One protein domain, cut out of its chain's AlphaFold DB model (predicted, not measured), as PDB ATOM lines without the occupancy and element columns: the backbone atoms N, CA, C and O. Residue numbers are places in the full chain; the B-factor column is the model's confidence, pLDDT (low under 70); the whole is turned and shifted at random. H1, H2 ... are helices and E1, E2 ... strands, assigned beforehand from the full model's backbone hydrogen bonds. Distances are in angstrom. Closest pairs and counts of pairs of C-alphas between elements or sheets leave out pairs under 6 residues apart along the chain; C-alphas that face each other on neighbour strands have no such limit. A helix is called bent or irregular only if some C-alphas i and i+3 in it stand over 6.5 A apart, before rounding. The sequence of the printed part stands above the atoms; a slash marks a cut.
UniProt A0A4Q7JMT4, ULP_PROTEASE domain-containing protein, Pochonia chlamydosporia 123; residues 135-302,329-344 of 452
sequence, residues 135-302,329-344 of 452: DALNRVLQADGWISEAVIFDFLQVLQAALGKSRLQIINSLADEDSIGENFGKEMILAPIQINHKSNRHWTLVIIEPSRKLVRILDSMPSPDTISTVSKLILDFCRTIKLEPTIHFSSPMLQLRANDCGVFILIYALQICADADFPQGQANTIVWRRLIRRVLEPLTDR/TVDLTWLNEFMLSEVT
ATOM      1  N   ASP A 135     -56.688  27.054 -32.364       84.62
ATOM      2  CA  ASP A 135     -57.139  26.068 -33.359       84.62
ATOM      3  C   ASP A 135     -56.138  24.936 -33.636       84.62
ATOM      4  O   ASP A 135     -56.536  23.841 -34.050       84.62
ATOM      5  N   ALA A 136     -54.836  25.195 -33.489       85.25
ATOM      6  CA  ALA A 136     -53.789  24.188 -33.630       85.25
ATOM      7  C   ALA A 136     -53.668  23.356 -32.346       85.25
ATOM      8  O   ALA A 136     -53.589  22.129 -32.429       85.25
ATOM      9  N   LEU A 137     -53.749  23.998 -31.175       85.62
ATOM     10  CA  LEU A 137     -53.715  23.320 -29.878       85.62
ATOM     11  C   LEU A 137     -54.954  22.434 -29.653       85.62
ATOM     12  O   LEU A 137     -54.845  21.284 -29.228       85.62
ATOM     13  N   ASN A 138     -56.138  22.926 -30.013       87.12
ATOM     14  CA  ASN A 138     -57.402  22.194 -29.919       87.12
ATOM     15  C   ASN A 138     -57.439  20.983 -30.867       87.12
ATOM     16  O   ASN A 138     -58.025  19.952 -30.528       87.12
ATOM     17  N   ARG A 139     -56.749  21.046 -32.017       89.31
ATOM     18  CA  ARG A 139     -56.563  19.890 -32.913       89.31
ATOM     19  C   ARG A 139     -55.694  18.783 -32.319       89.31
ATOM     20  O   ARG A 139     -55.871  17.633 -32.714       89.31
ATOM     21  N   VAL A 140     -54.819  19.075 -31.351       89.62
ATOM     22  CA  VAL A 140     -54.038  18.036 -30.652       89.62
ATOM     23  C   VAL A 140     -54.969  17.057 -29.935       89.62
ATOM     24  O   VAL A 140     -54.785  15.846 -30.053       89.62
ATOM     25  N   LEU A 141     -56.011  17.560 -29.263       88.19
ATOM     26  CA  LEU A 141     -56.984  16.738 -28.531       88.19
ATOM     27  C   LEU A 141     -57.910  15.906 -29.430       88.19
ATOM     28  O   LEU A 141     -58.507  14.940 -28.953       88.19
ATOM     29  N   GLN A 142     -58.061  16.263 -30.707       89.94
ATOM     30  CA  GLN A 142     -58.924  15.522 -31.623       89.94
ATOM     31  C   GLN A 142     -58.309  14.149 -31.920       89.94
ATOM     32  O   GLN A 142     -57.178  14.059 -32.390       89.94
ATOM     33  N   ALA A 143     -59.069  13.077 -31.685       85.50
ATOM     34  CA  ALA A 143     -58.626  11.695 -31.899       85.50
ATOM     35  C   ALA A 143     -58.161  11.417 -33.344       85.50
ATOM     36  O   ALA A 143     -57.220  10.648 -33.548       85.50
ATOM     37  N   ASP A 144     -58.787  12.094 -34.311       90.19
ATOM     38  CA  ASP A 144     -58.486  12.026 -35.748       90.19
ATOM     39  C   ASP A 144     -57.672  13.246 -36.235       90.19
ATOM     40  O   ASP A 144     -57.362  13.390 -37.419       90.19
ATOM     41  N   GLY A 145     -57.291  14.138 -35.314       90.88
ATOM     42  CA  GLY A 145     -56.528  15.345 -35.603       90.88
ATOM     43  C   GLY A 145     -55.084  15.023 -35.968       90.88
ATOM     44  O   GLY A 145     -54.348  14.422 -35.181       90.88
ATOM     45  N   TRP A 146     -54.659  15.450 -37.155       94.56
ATOM     46  CA  TRP A 146     -53.251  15.459 -37.541       94.56
ATOM     47  C   TRP A 146     -52.504  16.519 -36.733       94.56
ATOM     48  O   TRP A 146     -52.891  17.690 -36.738       94.56
ATOM     49  N   ILE A 147     -51.421  16.120 -36.065       95.06
ATOM     50  CA  ILE A 147     -50.537  17.067 -35.379       95.06
ATOM     51  C   ILE A 147     -49.852  17.950 -36.429       95.06
ATOM     52  O   ILE A 147     -49.285  17.448 -37.405       95.06
ATOM     53  N   SER A 148     -49.942  19.268 -36.248       94.31
ATOM     54  CA  SER A 148     -49.344  20.236 -37.164       94.31
ATOM     55  C   SER A 148     -47.838  20.371 -36.942       94.31
ATOM     56  O   SER A 148     -47.313  20.090 -35.868       94.31
ATOM     57  N   GLU A 149     -47.154  20.858 -37.971       93.75
ATOM     58  CA  GLU A 149     -45.729  21.182 -37.937       93.75
ATOM     59  C   GLU A 149     -45.370  22.159 -36.804       93.75
ATOM     60  O   GLU A 149     -44.432  21.902 -36.059       93.75
ATOM     61  N   ALA A 150     -46.175  23.209 -36.602       92.19
ATOM     62  CA  ALA A 150     -45.993  24.158 -35.500       92.19
ATOM     63  C   ALA A 150     -46.062  23.473 -34.124       92.19
ATOM     64  O   ALA A 150     -45.164  23.646 -33.311       92.19
ATOM     65  N   VAL A 151     -47.062  22.608 -33.889       94.06
ATOM     66  CA  VAL A 151     -47.172  21.842 -32.631       94.06
ATOM     67  C   VAL A 151     -45.946  20.949 -32.406       94.06
ATOM     68  O   VAL A 151     -45.492  20.815 -31.272       94.06
ATOM     69  N   ILE A 152     -45.399  20.347 -33.468       96.31
ATOM     70  CA  ILE A 152     -44.189  19.522 -33.371       96.31
ATOM     71  C   ILE A 152     -42.983  20.378 -32.985       96.31
ATOM     72  O   ILE A 152     -42.310  20.068 -32.002       96.31
ATOM     73  N   PHE A 153     -42.714  21.456 -33.721       94.12
ATOM     74  CA  PHE A 153     -41.530  22.275 -33.476       94.12
ATOM     75  C   PHE A 153     -41.595  23.058 -32.167       94.12
ATOM     76  O   PHE A 153     -40.572  23.154 -31.495       94.12
ATOM     77  N   ASP A 154     -42.761  23.552 -31.756       90.31
ATOM     78  CA  ASP A 154     -42.902  24.251 -30.475       90.31
ATOM     79  C   ASP A 154     -42.701  23.283 -29.297       90.31
ATOM     80  O   ASP A 154     -42.010  23.615 -28.334       90.31
ATOM     81  N   PHE A 155     -43.190  22.037 -29.393       92.12
ATOM     82  CA  PHE A 155     -42.947  21.020 -28.359       92.12
ATOM     83  C   PHE A 155     -41.461  20.645 -28.279       92.12
ATOM     84  O   PHE A 155     -40.892  20.563 -27.189       92.12
ATOM     85  N   LEU A 156     -40.807  20.461 -29.430       93.81
ATOM     86  CA  LEU A 156     -39.371  20.183 -29.489       93.81
ATOM     87  C   LEU A 156     -38.526  21.364 -28.981       93.81
ATOM     88  O   LEU A 156     -37.521  21.137 -28.309       93.81
ATOM     89  N   GLN A 157     -38.943  22.610 -29.222       88.62
ATOM     90  CA  GLN A 157     -38.305  23.801 -28.649       88.62
ATOM     91  C   GLN A 157     -38.451  23.858 -27.123       88.62
ATOM     92  O   GLN A 157     -37.488  24.223 -26.447       88.62
ATOM     93  N   VAL A 158     -39.592  23.445 -26.552       85.94
ATOM     94  CA  VAL A 158     -39.739  23.316 -25.087       85.94
ATOM     95  C   VAL A 158     -38.775  22.259 -24.528       85.94
ATOM     96  O   VAL A 158     -38.101  22.527 -23.532       85.94
ATOM     97  N   LEU A 159     -38.615  21.103 -25.192       87.75
ATOM     98  CA  LEU A 159     -37.593  20.114 -24.802       87.75
ATOM     99  C   LEU A 159     -36.168  20.687 -24.901       87.75
ATOM    100  O   LEU A 159     -35.348  20.466 -24.007       87.75
ATOM    101  N   GLN A 160     -35.876  21.454 -25.954       88.19
ATOM    102  CA  GLN A 160     -34.578  22.103 -26.143       88.19
ATOM    103  C   GLN A 160     -34.281  23.146 -25.060       88.19
ATOM    104  O   GLN A 160     -33.158  23.215 -24.560       88.19
ATOM    105  N   ALA A 161     -35.282  23.937 -24.671       82.38
ATOM    106  CA  ALA A 161     -35.168  24.904 -23.586       82.38
ATOM    107  C   ALA A 161     -34.932  24.210 -22.234       82.38
ATOM    108  O   ALA A 161     -34.084  24.656 -21.463       82.38
ATOM    109  N   ALA A 162     -35.619  23.091 -21.974       79.81
ATOM    110  CA  ALA A 162     -35.484  22.327 -20.735       79.81
ATOM    111  C   ALA A 162     -34.125  21.610 -20.594       79.81
ATOM    112  O   ALA A 162     -33.570  21.560 -19.496       79.81
ATOM    113  N   LEU A 163     -33.577  21.060 -21.686       81.00
ATOM    114  CA  LEU A 163     -32.275  20.372 -21.677       81.00
ATOM    115  C   LEU A 163     -31.069  21.295 -21.908       81.00
ATOM    116  O   LEU A 163     -29.946  20.922 -21.565       81.00
ATOM    117  N   GLY A 164     -31.294  22.480 -22.475       79.88
ATOM    118  CA  GLY A 164     -30.257  23.429 -22.860       79.88
ATOM    119  C   GLY A 164     -29.660  23.147 -24.243       79.88
ATOM    120  O   GLY A 164     -29.390  22.004 -24.625       79.88
ATOM    121  N   LYS A 165     -29.380  24.228 -24.985       78.00
ATOM    122  CA  LYS A 165     -28.837  24.185 -26.357       78.00
ATOM    123  C   LYS A 165     -27.480  23.482 -26.488       78.00
ATOM    124  O   LYS A 165     -27.118  23.093 -27.582       78.00
ATOM    125  N   SER A 166     -26.724  23.320 -25.401       81.12
ATOM    126  CA  SER A 166     -25.446  22.592 -25.393       81.12
ATOM    127  C   SER A 166     -25.602  21.066 -25.411       81.12
ATOM    128  O   SER A 166     -24.630  20.358 -25.673       81.12
ATOM    129  N   ARG A 167     -26.801  20.553 -25.101       84.62
ATOM    130  CA  ARG A 167     -27.111  19.115 -25.059       84.62
ATOM    131  C   ARG A 167     -28.018  18.682 -26.202       84.62
ATOM    132  O   ARG A 167     -27.862  17.567 -26.698       84.62
ATOM    133  N   LEU A 168     -28.955  19.546 -26.589       90.06
ATOM    134  CA  LEU A 168     -29.981  19.260 -27.580       90.06
ATOM    135  C   LEU A 168     -30.059  20.374 -28.631       90.06
ATOM    136  O   LEU A 168     -30.212  21.555 -28.304       90.06
ATOM    137  N   GLN A 169     -30.046  19.971 -29.895       92.38
ATOM    138  CA  GLN A 169     -30.332  20.811 -31.046       92.38
ATOM    139  C   GLN A 169     -31.576  20.293 -31.771       92.38
ATOM    140  O   GLN A 169     -31.703  19.094 -32.008       92.38
ATOM    141  N   ILE A 170     -32.490  21.189 -32.133       92.31
ATOM    142  CA  ILE A 170     -33.598  20.888 -33.044       92.31
ATOM    143  C   ILE A 170     -33.264  21.536 -34.384       92.31
ATOM    144  O   ILE A 170     -32.915  22.717 -34.403       92.31
ATOM    145  N   ILE A 171     -33.363  20.785 -35.481       91.56
ATOM    146  CA  ILE A 171     -33.233  21.337 -36.836       91.56
ATOM    147  C   ILE A 171     -34.518  21.104 -37.625       91.56
ATOM    148  O   ILE A 171     -35.092  20.013 -37.609       91.56
ATOM    149  N   ASN A 172     -34.973  22.148 -38.318       87.38
ATOM    150  CA  ASN A 172     -36.260  22.130 -39.013       87.38
ATOM    151  C   ASN A 172     -36.165  21.504 -40.412       87.38
ATOM    152  O   ASN A 172     -37.167  21.077 -40.978       87.38
ATOM    153  N   SER A 173     -34.956  21.446 -40.974       85.31
ATOM    154  CA  SER A 173     -34.693  20.927 -42.310       85.31
ATOM    155  C   SER A 173     -33.294  20.324 -42.382       85.31
ATOM    156  O   SER A 173     -32.322  20.964 -41.998       85.31
ATOM    157  N   LEU A 174     -33.175  19.126 -42.962       86.06
ATOM    158  CA  LEU A 174     -31.877  18.546 -43.341       86.06
ATOM    159  C   LEU A 174     -31.237  19.234 -44.566       86.06
ATOM    160  O   LEU A 174     -30.177  18.810 -45.011       86.06
ATOM    161  N   ALA A 175     -31.874  20.253 -45.148       83.94
ATOM    162  CA  ALA A 175     -31.296  21.070 -46.218       83.94
ATOM    163  C   ALA A 175     -30.759  22.427 -45.721       83.94
ATOM    164  O   ALA A 175     -30.222  23.190 -46.518       83.94
ATOM    165  N   ASP A 176     -30.936  22.749 -44.436       81.75
ATOM    166  CA  ASP A 176     -30.473  23.999 -43.832       81.75
ATOM    167  C   ASP A 176     -29.090  23.787 -43.198       81.75
ATOM    168  O   ASP A 176     -28.969  23.408 -42.032       81.75
ATOM    169  N   GLU A 177     -28.039  23.968 -44.002       75.44
ATOM    170  CA  GLU A 177     -26.646  23.788 -43.566       75.44
ATOM    171  C   GLU A 177     -26.233  24.833 -42.511       75.44
ATOM    172  O   GLU A 177     -25.478  24.511 -41.592       75.44
ATOM    173  N   ASP A 178     -26.788  26.049 -42.588       77.88
ATOM    174  CA  ASP A 178     -26.511  27.157 -41.662       77.88
ATOM    175  C   ASP A 178     -27.098  26.907 -40.259       77.88
ATOM    176  O   ASP A 178     -26.599  27.441 -39.265       77.88
ATOM    177  N   SER A 179     -28.124  26.052 -40.147       71.69
ATOM    178  CA  SER A 179     -28.675  25.635 -38.850       71.69
ATOM    179  C   SER A 179     -27.681  24.846 -37.983       71.69
ATOM    180  O   SER A 179     -27.858  24.765 -36.764       71.69
ATOM    181  N   ILE A 180     -26.618  24.294 -38.576       72.12
ATOM    182  CA  ILE A 180     -25.632  23.417 -37.931       72.12
ATOM    183  C   ILE A 180     -24.521  24.264 -37.286       72.12
ATOM    184  O   ILE A 180     -23.409  24.382 -37.798       72.12
ATOM    185  N   GLY A 181     -24.853  24.898 -36.158       68.12
ATOM    186  CA  GLY A 181     -23.975  25.845 -35.465       68.12
ATOM    187  C   GLY A 181     -22.667  25.270 -34.890       68.12
ATOM    188  O   GLY A 181     -22.377  24.076 -34.944       68.12
ATOM    189  N   GLU A 182     -21.879  26.147 -34.259       63.97
ATOM    190  CA  GLU A 182     -20.512  25.877 -33.763       63.97
ATOM    191  C   GLU A 182     -20.382  24.724 -32.740       63.97
ATOM    192  O   GLU A 182     -19.270  24.272 -32.458       63.97
ATOM    193  N   ASN A 183     -21.492  24.229 -32.181       61.78
ATOM    194  CA  ASN A 183     -21.524  23.118 -31.221       61.78
ATOM    195  C   ASN A 183     -21.553  21.722 -31.871       61.78
ATOM    196  O   ASN A 183     -21.476  20.710 -31.153       61.78
ATOM    197  N   PHE A 184     -21.591  21.660 -33.208       73.50
ATOM    198  CA  PHE A 184     -21.612  20.414 -33.961       73.50
ATOM    199  C   PHE A 184     -20.500  19.458 -33.501       73.50
ATOM    200  O   PHE A 184     -19.309  19.776 -33.529       73.50
ATOM    201  N   GLY A 185     -20.895  18.262 -33.059       70.88
ATOM    202  CA  GLY A 185     -19.983  17.282 -32.459       70.88
ATOM    203  C   GLY A 185     -20.195  17.025 -30.967       70.88
ATOM    204  O   GLY A 185     -19.705  16.006 -30.483       70.88
ATOM    205  N   LYS A 186     -20.920  17.887 -30.239       66.19
ATOM    206  CA  LYS A 186     -21.185  17.713 -28.792       66.19
ATOM    207  C   LYS A 186     -22.653  17.464 -28.446       66.19
ATOM    208  O   LYS A 186     -22.926  16.736 -27.496       66.19
ATOM    209  N   GLU A 187     -23.569  18.041 -29.211       84.38
ATOM    210  CA  GLU A 187     -25.013  17.949 -28.982       84.38
ATOM    211  C   GLU A 187     -25.655  16.721 -29.650       84.38
ATOM    212  O   GLU A 187     -25.138  16.165 -30.624       84.38
ATOM    213  N   MET A 188     -26.801  16.293 -29.117       93.25
ATOM    214  CA  MET A 188     -27.735  15.421 -29.826       93.25
ATOM    215  C   MET A 188     -28.614  16.290 -30.723       93.25
ATOM    216  O   MET A 188     -29.167  17.283 -30.255       93.25
ATOM    217  N   ILE A 189     -28.784  15.905 -31.986       94.25
ATOM    218  CA  ILE A 189     -29.627  16.632 -32.937       94.25
ATOM    219  C   ILE A 189     -30.913  15.837 -33.169       94.25
ATOM    220  O   ILE A 189     -30.855  14.661 -33.532       94.25
ATOM    221  N   LEU A 190     -32.067  16.477 -32.991       95.81
ATOM    222  CA  LEU A 190     -33.372  15.958 -33.392       95.81
ATOM    223  C   LEU A 190     -33.842  16.672 -34.660       95.81
ATOM    224  O   LEU A 190     -33.964  17.897 -34.696       95.81
ATOM    225  N   ALA A 191     -34.146  15.885 -35.685       95.94
ATOM    226  CA  ALA A 191     -34.678  16.343 -36.958       95.94
ATOM    227  C   ALA A 191     -36.002  15.607 -37.238       95.94
ATOM    228  O   ALA A 191     -35.983  14.453 -37.686       95.94
ATOM    229  N   PRO A 192     -37.169  16.207 -36.943       96.50
ATOM    230  CA  PRO A 192     -38.445  15.668 -37.395       96.50
ATOM    231  C   PRO A 192     -38.553  15.852 -38.915       96.50
ATOM    232  O   PRO A 192     -38.478  16.962 -39.431       96.50
ATOM    233  N   ILE A 193     -38.741  14.758 -39.651       95.06
ATOM    234  CA  ILE A 193     -38.877  14.778 -41.110       95.06
ATOM    235  C   ILE A 193     -40.323  14.468 -41.478       95.06
ATOM    236  O   ILE A 193     -40.848  13.410 -41.121       95.06
ATOM    237  N   GLN A 194     -40.946  15.369 -42.241       94.31
ATOM    238  CA  GLN A 194     -42.208  15.085 -42.913       94.31
ATOM    239  C   GLN A 194     -41.945  14.461 -44.284       94.31
ATOM    240  O   GLN A 194     -41.355  15.073 -45.175       94.31
ATOM    241  N   ILE A 195     -42.444  13.248 -44.473       91.94
ATOM    242  CA  ILE A 195     -42.417  12.525 -45.736       91.94
ATOM    243  C   ILE A 195     -43.754  12.761 -46.427       91.94
ATOM    244  O   ILE A 195     -44.807  12.357 -45.935       91.94
ATOM    245  N   ASN A 196     -43.702  13.416 -47.583       88.94
ATOM    246  CA  ASN A 196     -44.868  13.735 -48.398       88.94
ATOM    247  C   ASN A 196     -44.892  12.824 -49.633       88.94
ATOM    248  O   ASN A 196     -44.370  13.184 -50.688       88.94
ATOM    249  N   HIS A 197     -45.483  11.632 -49.511       77.94
ATOM    250  CA  HIS A 197     -45.521  10.639 -50.590       77.94
ATOM    251  C   HIS A 197     -46.961  10.290 -50.983       77.94
ATOM    252  O   HIS A 197     -47.718   9.767 -50.173       77.94
ATOM    253  N   LYS A 198     -47.336  10.558 -52.247       74.31
ATOM    254  CA  LYS A 198     -48.649  10.207 -52.837       74.31
ATOM    255  C   LYS A 198     -49.835  10.565 -51.918       74.31
ATOM    256  O   LYS A 198     -50.599   9.691 -51.537       74.31
ATOM    257  N   SER A 199     -49.919  11.843 -51.534       73.12
ATOM    258  CA  SER A 199     -50.858  12.435 -50.557       73.12
ATOM    259  C   SER A 199     -50.821  11.908 -49.114       73.12
ATOM    260  O   SER A 199     -51.422  12.546 -48.250       73.12
ATOM    261  N   ASN A 200     -50.060  10.855 -48.804       79.75
ATOM    262  CA  ASN A 200     -49.744  10.505 -47.424       79.75
ATOM    263  C   ASN A 200     -48.708  11.494 -46.865       79.75
ATOM    264  O   ASN A 200     -47.608  11.625 -47.414       79.75
ATOM    265  N   ARG A 201     -49.070  12.189 -45.783       91.06
ATOM    266  CA  ARG A 201     -48.146  12.990 -44.974       91.06
ATOM    267  C   ARG A 201     -47.771  12.146 -43.772       91.06
ATOM    268  O   ARG A 201     -48.643  11.833 -42.975       91.06
ATOM    269  N   HIS A 202     -46.507  11.782 -43.631       95.38
ATOM    270  CA  HIS A 202     -46.052  10.948 -42.521       95.38
ATOM    271  C   HIS A 202     -44.886  11.610 -41.800       95.38
ATOM    272  O   HIS A 202     -44.054  12.248 -42.439       95.38
ATOM    273  N   TRP A 203     -44.830  11.478 -40.477       97.06
ATOM    274  CA  TRP A 203     -43.759  12.046 -39.659       97.06
ATOM    275  C   TRP A 203     -42.825  10.944 -39.160       97.06
ATOM    276  O   TRP A 203     -43.273   9.918 -38.651       97.06
ATOM    277  N   THR A 204     -41.523  11.186 -39.269       97.12
ATOM    278  CA  THR A 204     -40.456  10.305 -38.778       97.12
ATOM    279  C   THR A 204     -39.471  11.141 -37.968       97.12
ATOM    280  O   THR A 204     -39.164  12.267 -38.359       97.12
ATOM    281  N   LEU A 205     -38.967  10.622 -36.845       97.88
ATOM    282  CA  LEU A 205     -37.946  11.319 -36.059       97.88
ATOM    283  C   LEU A 205     -36.561  10.788 -36.419       97.88
ATOM    284  O   LEU A 205     -36.297   9.593 -36.280       97.88
ATOM    285  N   VAL A 206     -35.668  11.677 -36.832       97.50
ATOM    286  CA  VAL A 206     -34.246  11.371 -36.988       97.50
ATOM    287  C   VAL A 206     -33.489  11.939 -35.795       97.50
ATOM    288  O   VAL A 206     -33.694  13.083 -35.399       97.50
ATOM    289  N   ILE A 207     -32.617  11.116 -35.222       96.69
ATOM    290  CA  ILE A 207     -31.739  11.448 -34.107       96.69
ATOM    291  C   ILE A 207     -30.314  11.288 -34.617       96.69
ATOM    292  O   ILE A 207     -29.937  10.197 -35.051       96.69
ATOM    293  N   ILE A 208     -29.523  12.350 -34.563       95.31
ATOM    294  CA  ILE A 208     -28.120  12.337 -34.970       95.31
ATOM    295  C   ILE A 208     -27.277  12.564 -33.719       95.31
ATOM    296  O   ILE A 208     -27.483  13.519 -32.974       95.31
ATOM    297  N   GLU A 209     -26.318  11.673 -33.488       94.50
ATOM    298  CA  GLU A 209     -25.326  11.760 -32.418       94.50
ATOM    299  C   GLU A 209     -23.938  11.837 -33.074       94.50
ATOM    300  O   GLU A 209     -23.273  10.804 -33.237       94.50
ATOM    301  N   PRO A 210     -23.484  13.037 -33.498       91.94
ATOM    302  CA  PRO A 210     -22.251  13.182 -34.272       91.94
ATOM    303  C   PRO A 210     -21.021  12.653 -33.523       91.94
ATOM    304  O   PRO A 210     -20.180  11.978 -34.114       91.94
ATOM    305  N   SER A 211     -20.970  12.858 -32.199       91.81
ATOM    306  CA  SER A 211     -19.935  12.334 -31.291       91.81
ATOM    307  C   SER A 211     -19.789  10.809 -31.327       91.81
ATOM    308  O   SER A 211     -18.693  10.284 -31.125       91.81
ATOM    309  N   ARG A 212     -20.883  10.089 -31.601       93.00
ATOM    310  CA  ARG A 212     -20.943   8.622 -31.678       93.00
ATOM    311  C   ARG A 212     -20.907   8.101 -33.116       93.00
ATOM    312  O   ARG A 212     -20.922   6.886 -33.305       93.00
ATOM    313  N   LYS A 213     -20.886   8.992 -34.119       93.69
ATOM    314  CA  LYS A 213     -21.138   8.672 -35.535       93.69
ATOM    315  C   LYS A 213     -22.375   7.783 -35.711       93.69
ATOM    316  O   LYS A 213     -22.350   6.795 -36.443       93.69
ATOM    317  N   LEU A 214     -23.450   8.108 -34.998       95.25
ATOM    318  CA  LEU A 214     -24.670   7.309 -34.948       95.25
ATOM    319  C   LEU A 214     -25.849   8.143 -35.444       95.25
ATOM    320  O   LEU A 214     -26.037   9.277 -35.008       95.25
ATOM    321  N   VAL A 215     -26.653   7.566 -36.335       96.88
ATOM    322  CA  VAL A 215     -27.963   8.100 -36.711       96.88
ATOM    323  C   VAL A 215     -29.020   7.049 -36.401       96.88
ATOM    324  O   VAL A 215     -28.929   5.913 -36.870       96.88
ATOM    325  N   ARG A 216     -30.029   7.422 -35.616       97.19
ATOM    326  CA  ARG A 216     -31.193   6.588 -35.299       97.19
ATOM    327  C   ARG A 216     -32.426   7.187 -35.963       97.19
ATOM    328  O   ARG A 216     -32.647   8.390 -35.889       97.19
ATOM    329  N   ILE A 217     -33.216   6.351 -36.621       97.31
ATOM    330  CA  ILE A 217     -34.405   6.757 -37.371       97.31
ATOM    331  C   ILE A 217     -35.585   6.018 -36.763       97.31
ATOM    332  O   ILE A 217     -35.665   4.791 -36.858       97.31
ATOM    333  N   LEU A 218     -36.458   6.776 -36.106       97.06
ATOM    334  CA  LEU A 218     -37.602   6.268 -35.368       97.06
ATOM    335  C   LEU A 218     -38.876   6.529 -36.166       97.06
ATOM    336  O   LEU A 218     -39.354   7.664 -36.270       97.06
ATOM    337  N   ASP A 219     -39.413   5.452 -36.729       96.56
ATOM    338  CA  ASP A 219     -40.634   5.455 -37.525       96.56
ATOM    339  C   ASP A 219     -41.691   4.577 -36.844       96.56
ATOM    340  O   ASP A 219     -41.444   3.410 -36.548       96.56
ATOM    341  N   SER A 220     -42.874   5.127 -36.577       95.25
ATOM    342  CA  SER A 220     -44.022   4.398 -36.027       95.25
ATOM    343  C   SER A 220     -44.783   3.553 -37.059       95.25
ATOM    344  O   SER A 220     -45.627   2.744 -36.671       95.25
ATOM    345  N   MET A 221     -44.507   3.720 -38.358       93.88
ATOM    346  CA  MET A 221     -45.114   2.976 -39.467       93.88
ATOM    347  C   MET A 221     -44.088   2.751 -40.598       93.88
ATOM    348  O   MET A 221     -44.227   3.319 -41.686       93.88
ATOM    349  N   PRO A 222     -43.050   1.928 -40.353       92.69
ATOM    350  CA  PRO A 222     -41.944   1.733 -41.284       92.69
ATOM    351  C   PRO A 222     -42.431   1.201 -42.633       92.69
ATOM    352  O   PRO A 222     -43.100   0.170 -42.712       92.69
ATOM    353  N   SER A 223     -42.039   1.881 -43.711       92.25
ATOM    354  CA  SER A 223     -42.279   1.435 -45.086       92.25
ATOM    355  C   SER A 223     -40.982   1.463 -45.906       92.25
ATOM    356  O   SER A 223     -40.108   2.283 -45.617       92.25
ATOM    357  N   PRO A 224     -40.824   0.618 -46.946       92.25
ATOM    358  CA  PRO A 224     -39.650   0.669 -47.823       92.25
ATOM    359  C   PRO A 224     -39.444   2.048 -48.466       92.25
ATOM    360  O   PRO A 224     -38.312   2.523 -48.554       92.25
ATOM    361  N   ASP A 225     -40.538   2.716 -48.848       90.38
ATOM    362  CA  ASP A 225     -40.520   4.062 -49.433       90.38
ATOM    363  C   ASP A 225     -40.040   5.108 -48.408       90.38
ATOM    364  O   ASP A 225     -39.175   5.931 -48.728       90.38
ATOM    365  N   THR A 226     -40.537   5.042 -47.163       90.25
ATOM    366  CA  THR A 226     -40.058   5.863 -46.032       90.25
ATOM    367  C   THR A 226     -38.561   5.664 -45.820       90.25
ATOM    368  O   THR A 226     -37.798   6.630 -45.843       90.25
ATOM    369  N   ILE A 227     -38.136   4.410 -45.640       92.00
ATOM    370  CA  ILE A 227     -36.752   4.035 -45.329       92.00
ATOM    371  C   ILE A 227     -35.809   4.537 -46.423       92.00
ATOM    372  O   ILE A 227     -34.795   5.159 -46.113       92.00
ATOM    373  N   SER A 228     -36.161   4.335 -47.696       91.75
ATOM    374  CA  SER A 228     -35.387   4.816 -48.846       91.75
ATOM    375  C   SER A 228     -35.284   6.348 -48.879       91.75
ATOM    376  O   SER A 228     -34.184   6.900 -48.976       91.75
ATOM    377  N   THR A 229     -36.413   7.046 -48.716       92.69
ATOM    378  CA  THR A 229     -36.479   8.517 -48.769       92.69
ATOM    379  C   THR A 229     -35.672   9.158 -47.640       92.69
ATOM    380  O   THR A 229     -34.845  10.036 -47.890       92.69
ATOM    381  N   VAL A 230     -35.860   8.685 -46.406       93.00
ATOM    382  CA  VAL A 230     -35.166   9.209 -45.221       93.00
ATOM    383  C   VAL A 230     -33.680   8.844 -45.242       93.00
ATOM    384  O   VAL A 230     -32.855   9.711 -44.960       93.00
ATOM    385  N   SER A 231     -33.312   7.625 -45.669       92.81
ATOM    386  CA  SER A 231     -31.899   7.248 -45.874       92.81
ATOM    387  C   SER A 231     -31.194   8.224 -46.807       92.81
ATOM    388  O   SER A 231     -30.088   8.661 -46.505       92.81
ATOM    389  N   LYS A 232     -31.827   8.578 -47.933       93.69
ATOM    390  CA  LYS A 232     -31.230   9.489 -48.908       93.69
ATOM    391  C   LYS A 232     -31.003  10.879 -48.309       93.69
ATOM    392  O   LYS A 232     -29.882  11.370 -48.371       93.69
ATOM    393  N   LEU A 233     -32.030  11.468 -47.689       93.12
ATOM    394  CA  LEU A 233     -31.932  12.792 -47.058       93.12
ATOM    395  C   LEU A 233     -30.833  12.838 -45.985       93.12
ATOM    396  O   LEU A 233     -30.045  13.778 -45.949       93.12
ATOM    397  N   ILE A 234     -30.739  11.798 -45.153       93.50
ATOM    398  CA  ILE A 234     -29.709  11.683 -44.111       93.50
ATOM    399  C   ILE A 234     -28.317  11.513 -44.709       93.50
ATOM    400  O   ILE A 234     -27.381  12.135 -44.219       93.50
ATOM    401  N   LEU A 235     -28.150  10.674 -45.733       93.00
ATOM    402  CA  LEU A 235     -26.847  10.463 -46.368       93.00
ATOM    403  C   LEU A 235     -26.360  11.725 -47.085       93.00
ATOM    404  O   LEU A 235     -25.173  12.032 -47.008       93.00
ATOM    405  N   ASP A 236     -27.256  12.462 -47.741       92.31
ATOM    406  CA  ASP A 236     -26.929  13.733 -48.389       92.31
ATOM    407  C   ASP A 236     -26.549  14.800 -47.340       92.31
ATOM    408  O   ASP A 236     -25.469  15.379 -47.441       92.31
ATOM    409  N   PHE A 237     -27.321  14.944 -46.254       91.56
ATOM    410  CA  PHE A 237     -26.963  15.794 -45.105       91.56
ATOM    411  C   PHE A 237     -25.617  15.406 -44.476       91.56
ATOM    412  O   PHE A 237     -24.741  16.247 -44.294       91.56
ATOM    413  N   CYS A 238     -25.406  14.119 -44.187       90.69
ATOM    414  CA  CYS A 238     -24.180  13.633 -43.552       90.69
ATOM    415  C   CYS A 238     -22.940  13.851 -44.431       90.69
ATOM    416  O   CYS A 238     -21.864  14.118 -43.896       90.69
ATOM    417  N   ARG A 239     -23.078  13.820 -45.765       91.06
ATOM    418  CA  ARG A 239     -21.999  14.190 -46.698       91.06
ATOM    419  C   ARG A 239     -21.603  15.660 -46.564       91.06
ATOM    420  O   ARG A 239     -20.403  15.921 -46.494       91.06
ATOM    421  N   THR A 240     -22.566  16.586 -46.476       89.06
ATOM    422  CA  THR A 240     -22.305  18.022 -46.235       89.06
ATOM    423  C   THR A 240     -21.439  18.216 -44.986       89.06
ATOM    424  O   THR A 240     -20.348  18.786 -45.063       89.06
ATOM    425  N   ILE A 241     -21.859  17.651 -43.850       87.44
ATOM    426  CA  ILE A 241     -21.141  17.750 -42.561       87.44
ATOM    427  C   ILE A 241     -19.935  16.805 -42.432       87.44
ATOM    428  O   ILE A 241     -19.322  16.730 -41.367       87.44
ATOM    429  N   LYS A 242     -19.574  16.075 -43.498       89.94
ATOM    430  CA  LYS A 242     -18.461  15.102 -43.535       89.94
ATOM    431  C   LYS A 242     -18.545  14.044 -42.422       89.94
ATOM    432  O   LYS A 242     -17.527  13.564 -41.920       89.94
ATOM    433  N   LEU A 243     -19.768  13.676 -42.044       90.12
ATOM    434  CA  LEU A 243     -20.063  12.610 -41.101       90.12
ATOM    435  C   LEU A 243     -20.230  11.290 -41.863       90.12
ATOM    436  O   LEU A 243     -20.970  11.205 -42.838       90.12
ATOM    437  N   GLU A 244     -19.584  10.238 -41.371       93.75
ATOM    438  CA  GLU A 244     -19.778   8.858 -41.829       93.75
ATOM    439  C   GLU A 244     -20.552   8.094 -40.741       93.75
ATOM    440  O   GLU A 244     -19.923   7.531 -39.839       93.75
ATOM    441  N   PRO A 245     -21.898   8.140 -40.733       93.38
ATOM    442  CA  PRO A 245     -22.689   7.553 -39.663       93.38
ATOM    443  C   PRO A 245     -22.939   6.054 -39.857       93.38
ATOM    444  O   PRO A 245     -23.169   5.575 -40.968       93.38
ATOM    445  N   THR A 246     -23.048   5.332 -38.744       95.88
ATOM    446  CA  THR A 246     -23.818   4.084 -38.696       95.88
ATOM    447  C   THR A 246     -25.300   4.446 -38.594       95.88
ATOM    448  O   THR A 246     -25.695   5.154 -37.666       95.88
ATOM    449  N   ILE A 247     -26.123   3.981 -39.537       95.06
ATOM    450  CA  ILE A 247     -27.562   4.281 -39.585       95.06
ATOM    451  C   ILE A 247     -28.363   3.095 -39.036       95.06
ATOM    452  O   ILE A 247     -28.244   1.976 -39.534       95.06
ATOM    453  N   HIS A 248     -29.215   3.353 -38.045       96.12
ATOM    454  CA  HIS A 248     -30.119   2.376 -37.442       96.12
ATOM    455  C   HIS A 248     -31.577   2.803 -37.621       96.12
ATOM    456  O   HIS A 248     -31.990   3.849 -37.127       96.12
ATOM    457  N   PHE A 249     -32.368   1.956 -38.274       95.38
ATOM    458  CA  PHE A 249     -33.823   2.082 -38.321       95.38
ATOM    459  C   PHE A 249     -34.451   1.286 -37.181       95.38
ATOM    460  O   PHE A 249     -34.067   0.136 -36.948       95.38
ATOM    461  N   SER A 250     -35.434   1.863 -36.494       94.12
ATOM    462  CA  SER A 250     -36.248   1.126 -35.532       94.12
ATOM    463  C   SER A 250     -37.656   1.702 -35.386       94.12
ATOM    464  O   SER A 250     -37.931   2.868 -35.667       94.12
ATOM    465  N   SER A 251     -38.553   0.841 -34.920       93.88
ATOM    466  CA  SER A 251     -39.959   1.148 -34.663       93.88
ATOM    467  C   SER A 251     -40.312   0.648 -33.266       93.88
ATOM    468  O   SER A 251     -40.978  -0.379 -33.134       93.88
ATOM    469  N   PRO A 252     -39.784   1.293 -32.204       90.75
ATOM    470  CA  PRO A 252     -39.928   0.788 -30.840       90.75
ATOM    471  C   PRO A 252     -41.383   0.813 -30.354       90.75
ATOM    472  O   PRO A 252     -41.733   0.069 -29.445       90.75
ATOM    473  N   MET A 253     -42.238   1.616 -30.992       91.62
ATOM    474  CA  MET A 253     -43.688   1.514 -30.891       91.62
ATOM    475  C   MET A 253     -44.293   1.524 -32.304       91.62
ATOM    476  O   MET A 253     -43.745   2.141 -33.217       91.62
ATOM    477  N   LEU A 254     -45.434   0.863 -32.499       92.00
ATOM    478  CA  LEU A 254     -46.154   0.865 -33.777       92.00
ATOM    479  C   LEU A 254     -47.439   1.686 -33.651       92.00
ATOM    480  O   LEU A 254     -48.210   1.491 -32.707       92.00
ATOM    481  N   GLN A 255     -47.685   2.589 -34.603       92.25
ATOM    482  CA  GLN A 255     -48.955   3.313 -34.664       92.25
ATOM    483  C   GLN A 255     -50.058   2.437 -35.256       92.25
ATOM    484  O   GLN A 255     -49.827   1.639 -36.161       92.25
ATOM    485  N   LEU A 256     -51.281   2.635 -34.766       90.00
ATOM    486  CA  LEU A 256     -52.479   1.963 -35.279       90.00
ATOM    487  C   LEU A 256     -53.294   2.861 -36.215       90.00
ATOM    488  O   LEU A 256     -54.053   2.366 -37.042       90.00
ATOM    489  N   ARG A 257     -53.159   4.184 -36.064       91.75
ATOM    490  CA  ARG A 257     -53.874   5.199 -36.845       91.75
ATOM    491  C   ARG A 257     -52.871   6.018 -37.644       91.75
ATOM    492  O   ARG A 257     -51.827   6.396 -37.116       91.75
ATOM    493  N   ALA A 258     -53.201   6.330 -38.894       91.12
ATOM    494  CA  ALA A 258     -52.312   7.083 -39.780       91.12
ATOM    495  C   ALA A 258     -52.012   8.504 -39.261       91.12
ATOM    496  O   ALA A 258     -50.890   8.982 -39.387       91.12
ATOM    497  N   ASN A 259     -52.994   9.152 -38.625       93.75
ATOM    498  CA  ASN A 259     -52.906  10.528 -38.125       93.75
ATOM    499  C   ASN A 259     -52.129  10.682 -36.801       93.75
ATOM    500  O   ASN A 259     -51.916  11.810 -36.349       93.75
ATOM    501  N   ASP A 260     -51.734   9.578 -36.159       95.56
ATOM    502  CA  ASP A 260     -51.008   9.600 -34.885       95.56
ATOM    503  C   ASP A 260     -49.482   9.742 -35.061       95.56
ATOM    504  O   ASP A 260     -48.796   9.977 -34.070       95.56
ATOM    505  N   CYS A 261     -48.922   9.689 -36.280       95.81
ATOM    506  CA  CYS A 261     -47.462   9.746 -36.504       95.81
ATOM    507  C   CYS A 261     -46.777  10.953 -35.840       95.81
ATOM    508  O   CYS A 261     -45.712  10.821 -35.239       95.81
ATOM    509  N   GLY A 262     -47.432  12.119 -35.868       96.94
ATOM    510  CA  GLY A 262     -46.962  13.326 -35.189       96.94
ATOM    511  C   GLY A 262     -46.964  13.215 -33.658       96.94
ATOM    512  O   GLY A 262     -46.118  13.812 -33.008       96.94
ATOM    513  N   VAL A 263     -47.860  12.416 -33.069       96.38
ATOM    514  CA  VAL A 263     -47.839  12.094 -31.631       96.38
ATOM    515  C   VAL A 263     -46.656  11.175 -31.333       96.38
ATOM    516  O   VAL A 263     -45.883  11.455 -30.422       96.38
ATOM    517  N   PHE A 264     -46.471  10.110 -32.122       96.88
ATOM    518  CA  PHE A 264     -45.398   9.133 -31.907       96.88
ATOM    519  C   PHE A 264     -44.002   9.768 -31.940       96.88
ATOM    520  O   PHE A 264     -43.204   9.471 -31.051       96.88
ATOM    521  N   ILE A 265     -43.713  10.686 -32.873       97.38
ATOM    522  CA  ILE A 265     -42.405  11.365 -32.890       97.38
ATOM    523  C   ILE A 265     -42.162  12.253 -31.661       97.38
ATOM    524  O   ILE A 265     -41.020  12.368 -31.224       97.38
ATOM    525  N   LEU A 266     -43.206  12.829 -31.055       96.75
ATOM    526  CA  LEU A 266     -43.073  13.627 -29.830       96.75
ATOM    527  C   LEU A 266     -42.887  12.744 -28.591       96.75
ATOM    528  O   LEU A 266     -42.087  13.089 -27.720       96.75
ATOM    529  N   ILE A 267     -43.524  11.566 -28.546       94.75
ATOM    530  CA  ILE A 267     -43.211  10.545 -27.533       94.75
ATOM    531  C   ILE A 267     -41.750  10.109 -27.680       94.75
ATOM    532  O   ILE A 267     -41.021  10.063 -26.692       94.75
ATOM    533  N   TYR A 268     -41.302   9.815 -28.904       96.38
ATOM    534  CA  TYR A 268     -39.925   9.403 -29.161       96.38
ATOM    535  C   TYR A 268     -38.911  10.462 -28.736       96.38
ATOM    536  O   TYR A 268     -37.939  10.123 -28.061       96.38
ATOM    537  N   ALA A 269     -39.152  11.729 -29.081       95.94
ATOM    538  CA  ALA A 269     -38.307  12.835 -28.655       95.94
ATOM    539  C   ALA A 269     -38.238  12.923 -27.125       95.94
ATOM    540  O   ALA A 269     -37.138  12.964 -26.581       95.94
ATOM    541  N   LEU A 270     -39.381  12.870 -26.429       92.31
ATOM    542  CA  LEU A 270     -39.420  12.934 -24.967       92.31
ATOM    543  C   LEU A 270     -38.669  11.767 -24.304       92.31
ATOM    544  O   LEU A 270     -37.833  12.016 -23.441       92.31
ATOM    545  N   GLN A 271     -38.926  10.517 -24.711       90.81
ATOM    546  CA  GLN A 271     -38.280   9.338 -24.108       90.81
ATOM    547  C   GLN A 271     -36.756   9.370 -24.299       90.81
ATOM    548  O   GLN A 271     -35.999   9.128 -23.361       90.81
ATOM    549  N   ILE A 272     -36.294   9.764 -25.491       91.94
ATOM    550  CA  ILE A 272     -34.868   9.932 -25.797       91.94
ATOM    551  C   ILE A 272     -34.241  11.072 -24.982       91.94
ATOM    552  O   ILE A 272     -33.137  10.919 -24.464       91.94
ATOM    553  N   CYS A 273     -34.945  12.197 -24.838       88.12
ATOM    554  CA  CYS A 273     -34.505  13.338 -24.030       88.12
ATOM    555  C   CYS A 273     -34.430  13.012 -22.529       88.12
ATOM    556  O   CYS A 273     -33.593  13.575 -21.822       88.12
ATOM    557  N   ALA A 274     -35.287  12.106 -22.053       83.56
ATOM    558  CA  ALA A 274     -35.358  11.660 -20.664       83.56
ATOM    559  C   ALA A 274     -34.429  10.472 -20.327       83.56
ATOM    560  O   ALA A 274     -34.394  10.068 -19.167       83.56
ATOM    561  N   ASP A 275     -33.697   9.919 -21.307       85.62
ATOM    562  CA  ASP A 275     -32.934   8.658 -21.187       85.62
ATOM    563  C   ASP A 275     -33.799   7.502 -20.638       85.62
ATOM    564  O   ASP A 275     -33.423   6.775 -19.715       85.62
ATOM    565  N   ALA A 276     -35.012   7.383 -21.185       83.94
ATOM    566  CA  ALA A 276     -36.058   6.482 -20.722       83.94
ATOM    567  C   ALA A 276     -36.435   5.423 -21.773       83.94
ATOM    568  O   ALA A 276     -36.375   5.655 -22.985       83.94
ATOM    569  N   ASP A 277     -36.852   4.250 -21.293       85.06
ATOM    570  CA  ASP A 277     -37.297   3.147 -22.142       85.06
ATOM    571  C   ASP A 277     -38.599   3.480 -22.884       85.06
ATOM    572  O   ASP A 277     -39.523   4.103 -22.354       85.06
ATOM    573  N   PHE A 278     -38.714   2.995 -24.120       85.00
ATOM    574  CA  PHE A 278     -39.951   3.136 -24.879       85.00
ATOM    575  C   PHE A 278     -41.086   2.302 -24.251       85.00
ATOM    576  O   PHE A 278     -40.866   1.126 -23.924       85.00
ATOM    577  N   PRO A 279     -42.309   2.860 -24.138       76.31
ATOM    578  CA  PRO A 279     -43.484   2.129 -23.680       76.31
ATOM    579  C   PRO A 279     -43.676   0.823 -24.455       76.31
ATOM    580  O   PRO A 279     -43.753   0.819 -25.682       76.31
ATOM    581  N   GLN A 280     -43.769  -0.291 -23.732       75.88
ATOM    582  CA  GLN A 280     -43.993  -1.598 -24.341       75.88
ATOM    583  C   GLN A 280     -45.459  -1.732 -24.776       75.88
ATOM    584  O   GLN A 280     -46.374  -1.549 -23.973       75.88
ATOM    585  N   GLY A 281     -45.685  -2.094 -26.040       69.81
ATOM    586  CA  GLY A 281     -47.022  -2.299 -26.602       69.81
ATOM    587  C   GLY A 281     -47.613  -1.059 -27.282       69.81
ATOM    588  O   GLY A 281     -46.906  -0.262 -27.893       69.81
ATOM    589  N   GLN A 282     -48.941  -0.935 -27.248       73.50
ATOM    590  CA  GLN A 282     -49.666   0.144 -27.922       73.50
ATOM    591  C   GLN A 282     -49.724   1.386 -27.024       73.50
ATOM    592  O   GLN A 282     -50.361   1.369 -25.971       73.50
ATOM    593  N   ALA A 283     -49.086   2.480 -27.444       76.19
ATOM    594  CA  ALA A 283     -49.165   3.749 -26.727       76.19
ATOM    595  C   ALA A 283     -50.601   4.303 -26.744       76.19
ATOM    596  O   ALA A 283     -51.211   4.438 -27.805       76.19
ATOM    597  N   ASN A 284     -51.133   4.681 -25.577       82.00
ATOM    598  CA  ASN A 284     -52.431   5.351 -25.486       82.00
ATOM    599  C   ASN A 284     -52.309   6.803 -25.985       82.00
ATOM    600  O   ASN A 284     -52.018   7.720 -25.212       82.00
ATOM    601  N   THR A 285     -52.520   7.015 -27.286       87.31
ATOM    602  CA  THR A 285     -52.323   8.322 -27.931       87.31
ATOM    603  C   THR A 285     -53.245   9.418 -27.396       87.31
ATOM    604  O   THR A 285     -52.901  10.589 -27.516       87.31
ATOM    605  N   ILE A 286     -54.351   9.084 -26.717       86.06
ATOM    606  CA  ILE A 286     -55.235  10.069 -26.065       86.06
ATOM    607  C   ILE A 286     -54.525  10.745 -24.882       86.06
ATOM    608  O   ILE A 286     -54.554  11.972 -24.776       86.06
ATOM    609  N   VAL A 287     -53.849   9.972 -24.023       84.81
ATOM    610  CA  VAL A 287     -53.090  10.510 -22.875       84.81
ATOM    611  C   VAL A 287     -51.918  11.355 -23.375       84.81
ATOM    612  O   VAL A 287     -51.723  12.480 -22.922       84.81
ATOM    613  N   TRP A 288     -51.202  10.875 -24.394       88.75
ATOM    614  CA  TRP A 288     -50.108  11.628 -25.013       88.75
ATOM    615  C   TRP A 288     -50.570  12.929 -25.681       88.75
ATOM    616  O   TRP A 288     -49.907  13.952 -25.536       88.75
ATOM    617  N   ARG A 289     -51.736  12.947 -26.338       91.75
ATOM    618  CA  ARG A 289     -52.339  14.174 -26.891       91.75
ATOM    619  C   ARG A 289     -52.696  15.191 -25.801       91.75
ATOM    620  O   ARG A 289     -52.454  16.384 -25.986       91.75
ATOM    621  N   ARG A 290     -53.209  14.747 -24.646       85.50
ATOM    622  CA  ARG A 290     -53.431  15.621 -23.475       85.50
ATOM    623  C   ARG A 290     -52.118  16.194 -22.939       85.50
ATOM    624  O   ARG A 290     -52.054  17.399 -22.709       85.50
ATOM    625  N   LEU A 291     -51.082  15.361 -22.811       87.12
ATOM    626  CA  LEU A 291     -49.744  15.779 -22.385       87.12
ATOM    627  C   LEU A 291     -49.165  16.850 -23.322       87.12
ATOM    628  O   LEU A 291     -48.773  17.916 -22.857       87.12
ATOM    629  N   ILE A 292     -49.178  16.599 -24.637       88.69
ATOM    630  CA  ILE A 292     -48.694  17.542 -25.660       88.69
ATOM    631  C   ILE A 292     -49.442  18.871 -25.555       88.69
ATOM    632  O   ILE A 292     -48.803  19.922 -25.531       88.69
ATOM    633  N   ARG A 293     -50.778  18.847 -25.414       87.75
ATOM    634  CA  ARG A 293     -51.543  20.080 -25.188       87.75
ATOM    635  C   ARG A 293     -51.095  20.794 -23.914       87.75
ATOM    636  O   ARG A 293     -50.876  21.995 -23.965       87.75
ATOM    637  N   ARG A 294     -50.943  20.087 -22.792       82.62
ATOM    638  CA  ARG A 294     -50.596  20.699 -21.499       82.62
ATOM    639  C   ARG A 294     -49.189  21.308 -21.475       82.62
ATOM    640  O   ARG A 294     -49.000  22.333 -20.834       82.62
ATOM    641  N   VAL A 295     -48.235  20.726 -22.206       80.88
ATOM    642  CA  VAL A 295     -46.888  21.299 -22.406       80.88
ATOM    643  C   VAL A 295     -46.930  22.598 -23.228       80.88
ATOM    644  O   VAL A 295     -46.114  23.486 -22.998       80.88
ATOM    645  N   LEU A 296     -47.879  22.726 -24.161       84.69
ATOM    646  CA  LEU A 296     -47.981  23.857 -25.094       84.69
ATOM    647  C   LEU A 296     -48.997  24.938 -24.690       84.69
ATOM    648  O   LEU A 296     -48.937  26.043 -25.217       84.69
ATOM    649  N   GLU A 297     -49.904  24.653 -23.757       81.19
ATOM    650  CA  GLU A 297     -50.907  25.595 -23.229       81.19
ATOM    651  C   GLU A 297     -50.287  26.917 -22.703       81.19
ATOM    652  O   GLU A 297     -50.803  27.980 -23.035       81.19
ATOM    653  N   PRO A 298     -49.111  26.938 -22.034       78.19
ATOM    654  CA  PRO A 298     -48.447  28.199 -21.670       78.19
ATOM    655  C   PRO A 298     -47.970  29.056 -22.859       78.19
ATOM    656  O   PRO A 298     -47.586  30.210 -22.664       78.19
ATOM    657  N   LEU A 299     -47.938  28.508 -24.082       71.00
ATOM    658  CA  LEU A 299     -47.535  29.229 -25.296       71.00
ATOM    659  C   LEU A 299     -48.725  29.890 -26.013       71.00
ATOM    660  O   LEU A 299     -48.503  30.828 -26.782       71.00
ATOM    661  N   THR A 300     -49.964  29.446 -25.752       66.94
ATOM    662  CA  THR A 300     -51.188  30.081 -26.279       66.94
ATOM    663  C   THR A 300     -51.584  31.317 -25.472       66.94
ATOM    664  O   THR A 300     -51.976  32.324 -26.053       66.94
ATOM    665  N   ASP A 301     -51.350  31.316 -24.153       55.31
ATOM    666  CA  ASP A 301     -51.730  32.399 -23.221       55.31
ATOM    667  C   ASP A 301     -50.955  33.733 -23.409       55.31
ATOM    668  O   ASP A 301     -51.055  34.661 -22.601       55.31
ATOM    669  N   ARG A 302     -50.193  33.889 -24.502       48.16
ATOM    670  CA  ARG A 302     -49.467  35.127 -24.845       48.16
ATOM    671  C   ARG A 302     -50.356  36.293 -25.313       48.16
ATOM    672  O   ARG A 302     -49.824  37.361 -25.611       48.16
ATOM    673  N   THR A 329     -39.588  29.789 -18.092       34.50
ATOM    674  CA  THR A 329     -39.081  28.514 -17.597       34.50
ATOM    675  C   THR A 329     -40.269  27.607 -17.313       34.50
ATOM    676  O   THR A 329     -40.877  27.664 -16.247       34.50
ATOM    677  N   VAL A 330     -40.617  26.774 -18.297       37.41
ATOM    678  CA  VAL A 330     -41.611  25.715 -18.133       37.41
ATOM    679  C   VAL A 330     -41.045  24.723 -17.125       37.41
ATOM    680  O   VAL A 330     -40.197  23.894 -17.455       37.41
ATOM    681  N   ASP A 331     -41.489  24.836 -15.878       41.12
ATOM    682  CA  ASP A 331     -41.253  23.813 -14.872       41.12
ATOM    683  C   ASP A 331     -41.886  22.505 -15.372       41.12
ATOM    684  O   ASP A 331     -43.065  22.478 -15.719       41.12
ATOM    685  N   LEU A 332     -41.091  21.439 -15.466       42.50
ATOM    686  CA  LEU A 332     -41.530  20.111 -15.906       42.50
ATOM    687  C   LEU A 332     -41.704  19.135 -14.732       42.50
ATOM    688  O   LEU A 332     -41.953  17.954 -14.961       42.50
ATOM    689  N   THR A 333     -41.610  19.582 -13.476       45.75
ATOM    690  CA  THR A 333     -41.867  18.718 -12.307       45.75
ATOM    691  C   THR A 333     -43.283  18.130 -12.324       45.75
ATOM    692  O   THR A 333     -43.440  16.934 -12.074       45.75
ATOM    693  N   TRP A 334     -44.287  18.905 -12.755       46.00
ATOM    694  CA  TRP A 334     -45.662  18.423 -12.961       46.00
ATOM    695  C   TRP A 334     -45.766  17.313 -14.018       46.00
ATOM    696  O   TRP A 334     -46.719  16.538 -13.984       46.00
ATOM    697  N   LEU A 335     -44.809  17.193 -14.949       42.72
ATOM    698  CA  LEU A 335     -44.797  16.118 -15.946       42.72
ATOM    699  C   LEU A 335     -44.676  14.753 -15.249       42.72
ATOM    700  O   LEU A 335     -45.329  13.793 -15.654       42.72
ATOM    701  N   ASN A 336     -43.912  14.686 -14.152       41.84
ATOM    702  CA  ASN A 336     -43.811  13.494 -13.311       41.84
ATOM    703  C   ASN A 336     -45.140  13.204 -12.587       41.84
ATOM    704  O   ASN A 336     -45.574  12.055 -12.545       41.84
ATOM    705  N   GLU A 337     -45.814  14.232 -12.063       39.28
ATOM    706  CA  GLU A 337     -47.117  14.107 -11.380       39.28
ATOM    707  C   GLU A 337     -48.261  13.721 -12.337       39.28
ATOM    708  O   GLU A 337     -49.145  12.934 -11.996       39.28
ATOM    709  N   PHE A 338     -48.231  14.214 -13.575       38.38
ATOM    710  CA  PHE A 338     -49.191  13.840 -14.610       38.38
ATOM    711  C   PHE A 338     -48.966  12.396 -15.086       38.38
ATOM    712  O   PHE A 338     -49.911  11.610 -15.155       38.38
ATOM    713  N   MET A 339     -47.713  11.999 -15.333       40.47
ATOM    714  CA  MET A 339     -47.374  10.614 -15.693       40.47
ATOM    715  C   MET A 339     -47.699   9.615 -14.567       40.47
ATOM    716  O   MET A 339     -48.018   8.464 -14.857       40.47
ATOM    717  N   LEU A 340     -47.694  10.058 -13.302       39.06
ATOM    718  CA  LEU A 340     -48.180   9.298 -12.141       39.06
ATOM    719  C   LEU A 340     -49.699   9.060 -12.120       39.06
ATOM    720  O   LEU A 340     -50.141   8.161 -11.407       39.06
ATOM    721  N   SER A 341     -50.499   9.863 -12.833       39.69
ATOM    722  CA  SER A 341     -51.962   9.894 -12.662       39.69
ATOM    723  C   SER A 341     -52.777   9.287 -13.810       39.69
ATOM    724  O   SER A 341     -53.827   8.710 -13.531       39.69
ATOM    725  N   GLU A 342     -52.323   9.360 -15.070       39.06
ATOM    726  CA  GLU A 342     -53.101   8.866 -16.235       39.06
ATOM    727  C   GLU A 342     -52.452   7.720 -17.047       39.06
ATOM    728  O   GLU A 342     -53.065   7.215 -17.991       39.06
ATOM    729  N   VAL A 343     -51.243   7.260 -16.703       36.84
ATOM    730  CA  VAL A 343     -50.599   6.099 -17.357       36.84
ATOM    731  C   VAL A 343     -50.815   4.836 -16.519       36.84
ATOM    732  O   VAL A 343     -50.825   4.895 -15.293       36.84
ATOM    733  N   THR A 344     -50.989   3.675 -17.169       42.31
ATOM    734  CA  THR A 344     -51.152   2.376 -16.488       42.31
ATOM    735  C   THR A 344     -50.059   2.175 -15.443       42.31
ATOM    736  O   THR A 344     -48.872   2.151 -15.782       42.31
TER     737      THR A 344
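What this domain is: This is residues 135 to 302 and 329 to 344 of the 452 residues of the protein "ULP_PROTEASE domain-containing protein" of Pochonia chlamydosporia 123 (UniProt A0A4Q7JMT4). A twisted sheet of five strands curls round helix H3 on one face, while H2 and H4 lie side by side over the other face. H5 crosses H2 and H4 on their side away from the sheet, with H1 beside it and H6 close to its first residues. The printed part has 184 residues with six named helices and five named strands, in the order H1 H2 E1 E2 E3 E4 H3 E5 H4 H5 H6; the mixed sheet is ordered E1 E2 E3 E4 E5. The class is mixed, helices and strands, and the whole is compact, with a radius of gyration of the C-alphas of 16.0 A and spans of 45 by 38 by 31 A.

How they stand to each other: H1, residues 135 to 141, touches the hub H5, residues 285 to 302, at a shallow tilt of 28 degrees, opposite ways; their closest C-alphas, of Leu 141 and Arg 289, are 5.6 A apart. H2, residues 149 to 163, touches residues 292 to 296 of H5 alone, about perpendicular at 82 degrees, with the closest C-alphas, of Phe 155 and Leu 296, 6.6 A apart. E1, residues 168 to 170, is parallel to E2, residues 188 to 197, with N 169 and O 188 2.9 A apart, within hydrogen-bond range. E2, E3, residues 200 to 209, and E4, residues 214 to 218, form a meander, each strand the antiparallel neighbour of the one before, with N 193 and O 204, and N 207 and O 216, each 2.8 A apart. E4, H3, residues 224 to 240, and E5, residues 246 to 250, form a strand-helix-strand unit, two parallel neighbour strands with a helix between, and its crossover is right-handed; N 217 and O 248 are 2.8 A apart. H4, residues 258 to 273, is on the opposite face from H3, over E3 at a height over the sheet of 8.4 A; its closest C-alphas to E3, of Cys 261 and Trp 203, are 5.4 A apart. H4 touches H2 at a shallow tilt of 10 degrees, the same way, with the closest C-alphas, of Leu 266 and Ile 152, 7.0 A apart. H6, residues 333 to 342, is close to H5 but not clearly touching, with the closest C-alphas, of Glu 342 and Val 287, 6.8 A apart. Every O i to N i+4 pair is within hydrogen-bond range in H2 and H3, against 2 of 3 in H1, 9 of 12 in H4, 9 of 14 in H5 and 5 of 6 in H6.

Where its parts are: H1 begins at C-alpha 135, (-57.139, 26.068, -33.359). E2 and E3 are 27.8 A and 28.7 A long, and H3 and H4 24.6 A each. H5, 27.1 A, has a kink of 38 degrees near residue 296. H4 and H5 are irregular: C-alphas 259 and 262 are 7.2 A apart, and C-alphas 295 and 298 7.1 A. H6 ends at C-alpha 342, (-53.101, 8.866, -16.235).

The domain as a whole: The two C-alphas farthest apart, of Lys 242 and Ser 341, are 45.9 A apart. Residues 303 to 328 are cut out, and C-alphas 302 and 329 are 14.3 A apart across the cut. The links from E1 to E2 and from H4 to H5 are long. Mean pLDDT of the printed part is 83.9; it is under 70 at residues 181 to 183, 186, 281, 300 to 302 and 329 to 344.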